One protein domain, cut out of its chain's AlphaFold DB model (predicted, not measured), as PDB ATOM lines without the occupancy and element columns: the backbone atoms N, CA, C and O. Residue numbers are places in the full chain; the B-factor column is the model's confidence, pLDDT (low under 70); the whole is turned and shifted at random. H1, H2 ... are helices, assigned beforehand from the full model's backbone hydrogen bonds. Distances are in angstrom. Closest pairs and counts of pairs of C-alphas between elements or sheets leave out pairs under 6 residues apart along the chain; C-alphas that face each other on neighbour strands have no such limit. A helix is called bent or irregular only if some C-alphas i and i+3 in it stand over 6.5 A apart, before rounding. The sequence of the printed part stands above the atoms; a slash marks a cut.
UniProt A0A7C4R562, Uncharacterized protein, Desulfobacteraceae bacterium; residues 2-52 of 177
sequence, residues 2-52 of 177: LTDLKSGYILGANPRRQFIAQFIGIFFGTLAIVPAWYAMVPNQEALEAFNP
ATOM      1  N   LEU A   2     150.547 127.115 147.844       55.12
ATOM      2  CA  LEU A   2     151.051 125.817 148.348       55.12
ATOM      3  C   LEU A   2     151.471 124.847 147.228       55.12
ATOM      4  O   LEU A   2     152.470 124.140 147.346       55.12
ATOM      5  N   THR A   3     150.735 124.849 146.119       68.31
ATOM      6  CA  THR A   3     151.069 124.088 144.906       68.31
ATOM      7  C   THR A   3     152.347 124.585 144.233       68.31
ATOM      8  O   THR A   3     153.080 123.776 143.674       68.31
ATOM      9  N   ASP A   4     152.647 125.880 144.349       69.19
ATOM     10  CA  ASP A   4     153.775 126.530 143.671       69.19
ATOM     11  C   ASP A   4     155.094 126.275 144.407       69.19
ATOM     12  O   ASP A   4     156.126 126.025 143.792       69.19
ATOM     13  N   LEU A   5     155.060 126.253 145.743       77.50
ATOM     14  CA  LEU A   5     156.208 125.824 146.546       77.50
ATOM     15  C   LEU A   5     156.532 124.342 146.305       77.50
ATOM     16  O   LEU A   5     157.700 123.955 146.269       77.50
ATOM     17  N   LYS A   6     155.502 123.507 146.108       71.31
ATOM     18  CA  LYS A   6     155.675 122.084 145.790       71.31
ATOM     19  C   LYS A   6     156.238 121.878 144.383       71.31
ATOM     20  O   LYS A   6     157.133 121.054 144.217       71.31
ATOM     21  N   SER A   7     155.746 122.606 143.380       74.06
ATOM     22  CA  SER A   7     156.292 122.530 142.020       74.06
ATOM     23  C   SER A   7     157.726 123.059 141.967       74.06
ATOM     24  O   SER A   7     158.591 122.405 141.389       74.06
ATOM     25  N   GLY A   8     158.011 124.164 142.661       76.44
ATOM     26  CA  GLY A   8     159.360 124.697 142.840       76.44
ATOM     27  C   GLY A   8     160.313 123.681 143.468       76.44
ATOM     28  O   GLY A   8     161.410 123.480 142.954       76.44
ATOM     29  N   TYR A   9     159.877 122.982 144.518       79.06
ATOM     30  CA  TYR A   9     160.658 121.913 145.143       79.06
ATOM     31  C   TYR A   9     161.007 120.780 144.170       79.06
ATOM     32  O   TYR A   9     162.154 120.343 144.119       79.06
ATOM     33  N   ILE A  10     160.034 120.321 143.374       83.31
ATOM     34  CA  ILE A  10     160.230 119.249 142.381       83.31
ATOM     35  C   ILE A  10     161.223 119.678 141.289       83.31
ATOM     36  O   ILE A  10     161.992 118.855 140.801       83.31
ATOM     37  N   LEU A  11     161.254 120.968 140.952       79.38
ATOM     38  CA  LEU A  11     162.209 121.570 140.015       79.38
ATOM     39  C   LEU A  11     163.584 121.871 140.649       79.38
ATOM     40  O   LEU A  11     164.436 122.479 140.004       79.38
ATOM     41  N   GLY A  12     163.818 121.460 141.901       82.44
ATOM     42  CA  GLY A  12     165.091 121.637 142.607       82.44
ATOM     43  C   GLY A  12     165.265 122.997 143.288       82.44
ATOM     44  O   GLY A  12     166.340 123.288 143.816       82.44
ATOM     45  N   ALA A  13     164.232 123.843 143.319       83.25
ATOM     46  CA  ALA A  13     164.277 125.107 144.042       83.25
ATOM     47  C   ALA A  13     164.096 124.890 145.552       83.25
ATOM     48  O   ALA A  13     163.350 124.020 145.998       83.25
ATOM     49  N   ASN A  14     164.756 125.721 146.363       85.12
ATOM     50  CA  ASN A  14     164.621 125.663 147.818       85.12
ATOM     51  C   ASN A  14     163.313 126.357 148.268       85.12
ATOM     52  O   ASN A  14     163.236 127.590 148.183       85.12
ATOM     53  N   PRO A  15     162.321 125.627 148.819       82.81
ATOM     54  CA  PRO A  15     161.013 126.195 149.160       82.81
ATOM     55  C   PRO A  15     161.091 127.267 150.246       82.81
ATOM     56  O   PRO A  15     160.317 128.219 150.234       82.81
ATOM     57  N   ARG A  16     162.062 127.161 151.165       83.44
ATOM     58  CA  ARG A  16     162.262 128.166 152.220       83.44
ATOM     59  C   ARG A  16     162.704 129.499 151.631       83.44
ATOM     60  O   ARG A  16     162.218 130.543 152.048       83.44
ATOM     61  N   ARG A  17     163.596 129.470 150.635       85.12
ATOM     62  CA  ARG A  17     164.052 130.691 149.951       85.12
ATOM     63  C   ARG A  17     162.942 131.301 149.099       85.12
ATOM     64  O   ARG A  17     162.798 132.515 149.107       85.12
ATOM     65  N   GLN A  18     162.138 130.477 148.425       84.00
ATOM     66  CA  GLN A  18     160.963 130.951 147.687       84.00
ATOM     67  C   GLN A  18     159.943 131.620 148.611       84.00
ATOM     68  O   GLN A  18     159.460 132.703 148.298       84.00
ATOM     69  N   PHE A  19     159.670 131.020 149.772       86.31
ATOM     70  CA  PHE A  19     158.784 131.608 150.770       86.31
ATOM     71  C   PHE A  19     159.311 132.950 151.284       86.31
ATOM     72  O   PHE A  19     158.572 133.925 151.294       86.31
ATOM     73  N   ILE A  20     160.596 133.029 151.654       88.06
ATOM     74  CA  ILE A  20     161.208 134.283 152.120       88.06
ATOM     75  C   ILE A  20     161.156 135.354 151.023       88.06
ATOM     76  O   ILE A  20     160.809 136.496 151.308       88.06
ATOM     77  N   ALA A  21     161.444 134.995 149.771       86.44
ATOM     78  CA  ALA A  21     161.361 135.925 148.647       86.44
ATOM     79  C   ALA A  21     159.930 136.442 148.429       86.44
ATOM     80  O   ALA A  21     159.741 137.644 148.264       86.44
ATOM     81  N   GLN A  22     158.921 135.566 148.484       85.94
ATOM     82  CA  GLN A  22     157.511 135.963 148.402       85.94
ATOM     83  C   GLN A  22     157.110 136.854 149.582       85.94
ATOM     84  O   GLN A  22     156.485 137.887 149.379       85.94
ATOM     85  N   PHE A  23     157.520 136.492 150.798       88.50
ATOM     86  CA  PHE A  23     157.233 137.250 152.011       88.50
ATOM     87  C   PHE A  23     157.811 138.667 151.947       88.50
ATOM     88  O   PHE A  23     157.093 139.632 152.179       88.50
ATOM     89  N   ILE A  24     159.081 138.807 151.559       89.75
ATOM     90  CA  ILE A  24     159.726 140.113 151.372       89.75
ATOM     91  C   ILE A  24     159.055 140.891 150.230       89.75
ATOM     92  O   ILE A  24     158.790 142.085 150.369       89.75
ATOM     93  N   GLY A  25     158.735 140.213 149.124       86.50
ATOM     94  CA  GLY A  25     158.068 140.809 147.967       86.50
ATOM     95  C   GLY A  25     156.727 141.462 148.305       86.50
ATOM     96  O   GLY A  25     156.403 142.495 147.724       86.50
ATOM     97  N   ILE A  26     155.990 140.934 149.289       87.69
ATOM     98  CA  ILE A  26     154.736 141.539 149.763       87.69
ATOM     99  C   ILE A  26     154.978 142.944 150.321       87.69
ATOM    100  O   ILE A  26     154.214 143.850 149.999       87.69
ATOM    101  N   PHE A  27     156.035 143.171 151.107       90.38
ATOM    102  CA  PHE A  27     156.302 144.495 151.686       90.38
ATOM    103  C   PHE A  27     156.633 145.528 150.610       90.38
ATOM    104  O   PHE A  27     156.037 146.602 150.589       90.38
ATOM    105  N   PHE A  28     157.523 145.182 149.677       87.56
ATOM    106  CA  PHE A  28     157.855 146.059 148.552       87.56
ATOM    107  C   PHE A  28     156.635 146.331 147.666       87.56
ATOM    108  O   PHE A  28     156.365 147.483 147.330       87.56
ATOM    109  N   GLY A  29     155.866 145.288 147.340       83.69
ATOM    110  CA  GLY A  29     154.636 145.416 146.565       83.69
ATOM    111  C   GLY A  29     153.608 146.306 147.260       83.69
ATOM    112  O   GLY A  29     153.029 147.171 146.616       83.69
ATOM    113  N   THR A  30     153.438 146.158 148.576       85.94
ATOM    114  CA  THR A  30     152.500 146.964 149.375       85.94
ATOM    115  C   THR A  30     152.905 148.437 149.386       85.94
ATOM    116  O   THR A  30     152.075 149.306 149.131       85.94
ATOM    117  N   LEU A  31     154.188 148.726 149.619       86.44
ATOM    118  CA  LEU A  31     154.701 150.098 149.627       86.44
ATOM    119  C   LEU A  31     154.576 150.789 148.264       86.44
ATOM    120  O   LEU A  31     154.418 152.003 148.228       86.44
ATOM    121  N   ALA A  32     154.629 150.043 147.159       83.88
ATOM    122  CA  ALA A  32     154.428 150.592 145.820       83.88
ATOM    123  C   ALA A  32     152.939 150.732 145.457       83.88
ATOM    124  O   ALA A  32     152.527 151.756 144.912       83.88
ATOM    125  N   ILE A  33     152.123 149.717 145.759       81.69
ATOM    126  CA  ILE A  33     150.727 149.655 145.313       81.69
ATOM    127  C   ILE A  33     149.811 150.573 146.122       81.69
ATOM    128  O   ILE A  33     148.884 151.134 145.551       81.69
ATOM    129  N   VAL A  34     150.057 150.763 147.425       83.44
ATOM    130  CA  VAL A  34     149.189 151.590 148.278       83.44
ATOM    131  C   VAL A  34     149.207 153.061 147.834       83.44
ATOM    132  O   VAL A  34     148.131 153.601 147.581       83.44
ATOM    133  N   PRO A  35     150.370 153.719 147.643       82.06
ATOM    134  CA  PRO A  35     150.406 155.082 147.112       82.06
ATOM    135  C   PRO A  35     149.843 155.181 145.693       82.06
ATOM    136  O   PRO A  35     149.109 156.120 145.397       82.06
ATOM    137  N   ALA A  36     150.146 154.208 144.824       79.00
ATOM    138  CA  ALA A  36     149.620 154.180 143.460       79.00
ATOM    139  C   ALA A  36     148.085 154.072 143.438       79.00
ATOM    140  O   ALA A  36     147.427 154.757 142.658       79.00
ATOM    141  N   TRP A  37     147.510 153.266 144.332       75.31
ATOM    142  CA  TRP A  37     146.065 153.136 144.490       75.31
ATOM    143  C   TRP A  37     145.425 154.446 144.947       75.31
ATOM    144  O   TRP A  37     144.468 154.891 144.323       75.31
ATOM    145  N   TYR A  38     145.972 155.101 145.977       76.81
ATOM    146  CA  TYR A  38     145.456 156.395 146.442       76.81
ATOM    147  C   TYR A  38     145.630 157.519 145.411       76.81
ATOM    148  O   TYR A  38     144.808 158.430 145.367       76.81
ATOM    149  N   ALA A  39     146.654 157.451 144.556       75.38
ATOM    150  CA  ALA A  39     146.808 158.379 143.438       75.38
ATOM    151  C   ALA A  39     145.749 158.156 142.342       75.38
ATOM    152  O   ALA A  39     145.306 159.116 141.717       75.38
ATOM    153  N   MET A  40     145.340 156.906 142.110       68.69
ATOM    154  CA  MET A  40     144.350 156.552 141.088       68.69
ATOM    155  C   MET A  40     142.901 156.717 141.580       68.69
ATOM    156  O   MET A  40     142.030 157.115 140.812       68.69
ATOM    157  N   VAL A  41     142.641 156.425 142.857       72.44
ATOM    158  CA  VAL A  41     141.318 156.485 143.494       72.44
ATOM    159  C   VAL A  41     141.416 157.309 144.786       72.44
ATOM    160  O   VAL A  41     141.451 156.748 145.884       72.44
ATOM    161  N   PRO A  42     141.488 158.647 144.680       70.88
ATOM    162  CA  PRO A  42     141.674 159.509 145.846       70.88
ATOM    163  C   PRO A  42     140.398 159.651 146.689       70.88
ATOM    164  O   PRO A  42     140.477 159.772 147.909       70.88
ATOM    165  N   ASN A  43     139.223 159.604 146.049       76.50
ATOM    166  CA  ASN A  43     137.934 159.934 146.664       76.50
ATOM    167  C   ASN A  43     136.894 158.830 146.412       76.50
ATOM    168  O   ASN A  43     137.009 158.060 145.456       76.50
ATOM    169  N   GLN A  44     135.827 158.799 147.219       68.81
ATOM    170  CA  GLN A  44     134.733 157.833 147.067       68.81
ATOM    171  C   GLN A  44     134.024 157.937 145.703       68.81
ATOM    172  O   GLN A  44     133.719 156.910 145.109       68.81
ATOM    173  N   GLU A  45     133.866 159.142 145.146       69.81
ATOM    174  CA  GLU A  45     133.317 159.327 143.790       69.81
ATOM    175  C   GLU A  45     134.181 158.660 142.708       69.81
ATOM    176  O   GLU A  45     133.657 158.045 141.783       69.81
ATOM    177  N   ALA A  46     135.512 158.716 142.838       69.19
ATOM    178  CA  ALA A  46     136.421 158.040 141.913       69.19
ATOM    179  C   ALA A  46     136.331 156.511 142.052       69.19
ATOM    180  O   ALA A  46     136.440 155.790 141.063       69.19
ATOM    181  N   LEU A  47     136.087 156.010 143.268       67.81
ATOM    182  CA  LEU A  47     135.881 154.582 143.519       67.81
ATOM    183  C   LEU A  47     134.571 154.091 142.895       67.81
ATOM    184  O   LEU A  47     134.546 153.022 142.287       67.81
ATOM    185  N   GLU A  48     133.500 154.872 143.025       68.50
ATOM    186  CA  GLU A  48     132.186 154.569 142.453       68.50
ATOM    187  C   GLU A  48     132.194 154.668 140.922       68.50
ATOM    188  O   GLU A  48     131.593 153.825 140.257       68.50
ATOM    189  N   ALA A  49     132.949 155.613 140.350       67.81
ATOM    190  CA  ALA A  49     133.154 155.722 138.906       67.81
ATOM    191  C   ALA A  49     133.981 154.558 138.327       67.81
ATOM    192  O   ALA A  49     133.745 154.135 137.196       67.81
ATOM    193  N   PHE A  50     134.941 154.027 139.092       64.94
ATOM    194  CA  PHE A  50     135.785 152.903 138.670       64.94
ATOM    195  C   PHE A  50     135.119 151.534 138.917       64.94
ATOM    196  O   PHE A  50     135.451 150.564 138.239       64.94
ATOM    197  N   ASN A  51     134.216 151.458 139.908       61.50
ATOM    198  CA  ASN A  51     133.517 150.275 140.433       61.50
ATOM    199  C   ASN A  51     134.240 148.926 140.203       61.50
ATOM    200  O   ASN A  51     133.735 148.066 139.474       61.50
ATOM    201  N   PRO A  52     135.427 148.711 140.804       67.31
ATOM    202  CA  PRO A  52     136.231 147.520 140.558       67.31
ATOM    203  C   PRO A  52     135.613 146.285 141.247       67.31
ATOM    204  O   PRO A  52     135.657 146.183 142.479       67.31
TER     205      PRO A  52
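Overview. This is residues 2 to 52 of the 177 residues of an uncharacterized protein of Desulfobacteraceae bacterium (UniProt A0A7C4R562). One long helix, H2, makes most of the length, and a short helix is turned back at each of its ends, H1 at one and H3 at the other, both toward the same side, like a wide, shallow bracket. The long stretch of H2 between them is bare, and H1 and H3 stay far from each other, with no packed core. The printed part has 51 residues with three named helices, in the order H1, H2, H3, and no named strand; its class is all helix. It is extended, with a radius of gyration of the C-alphas of 17.1 A, and spans 49 by 19 by 11 A.

Along the chain. H1 is residues 2 to 10, and its first C-alpha, that of Leu 2, is at (151.051, 125.817, 148.348). From its first to its last C-alpha it measures 12.8 A. H2 follows as residues 15 to 40, from C-alpha 15 at (161.013, 126.195, 149.160) to C-alpha 40 at (144.350, 156.552, 141.088), a length of 35.6 A. H2 has a kink of 30 degrees near residue 30. It is neither bent nor irregular, but only just: C-alphas 32 and 35 are 6.2 A apart. H3 is residues 44 to 50 and measures 9.8 A, ending with C-alpha 50 at (135.785, 152.903, 138.670).

Arrangement. H1 and H2 touch, with 6 pairs of C-alphas within 8 A, and H2 does so with residues 15 to 19 alone. The closest C-alphas of the two are those of Leu 5 and Pro 15, 5.5 A apart. Their lines stand at a steep tilt of 45 degrees and run opposite ways, and the two form a helical hairpin. H3 touches no helix. H2 and H3 are apart, but only just, with their closest C-alphas 8.1 A from each other. H1 and H3 are apart. Every O i to N i+4 pair is within hydrogen-bond range in H1 and H3, and 20 of 22 are in H2.

Size, cuts and confidence. The outline is a rod. The two C-alphas farthest apart are those of Gly 12 and Glu 45, at 49.3 A, while the first and last printed C-alphas, of Leu 2 and Pro 52, are 27.4 A apart. Residues 20 to 39, which belong to H2, stand free, and so do residues 42 to 48, of which 44 to 48 belong to H3. The links from H1 to H2 and from H2 to H3 are tight, with 4 and 3 residues between the helices. The printed part has no cut. The mean pLDDT of the printed part is 78.1, and 13 residues are under 70, namely residues 2 to 4, residue 40 and residues 44 to 52.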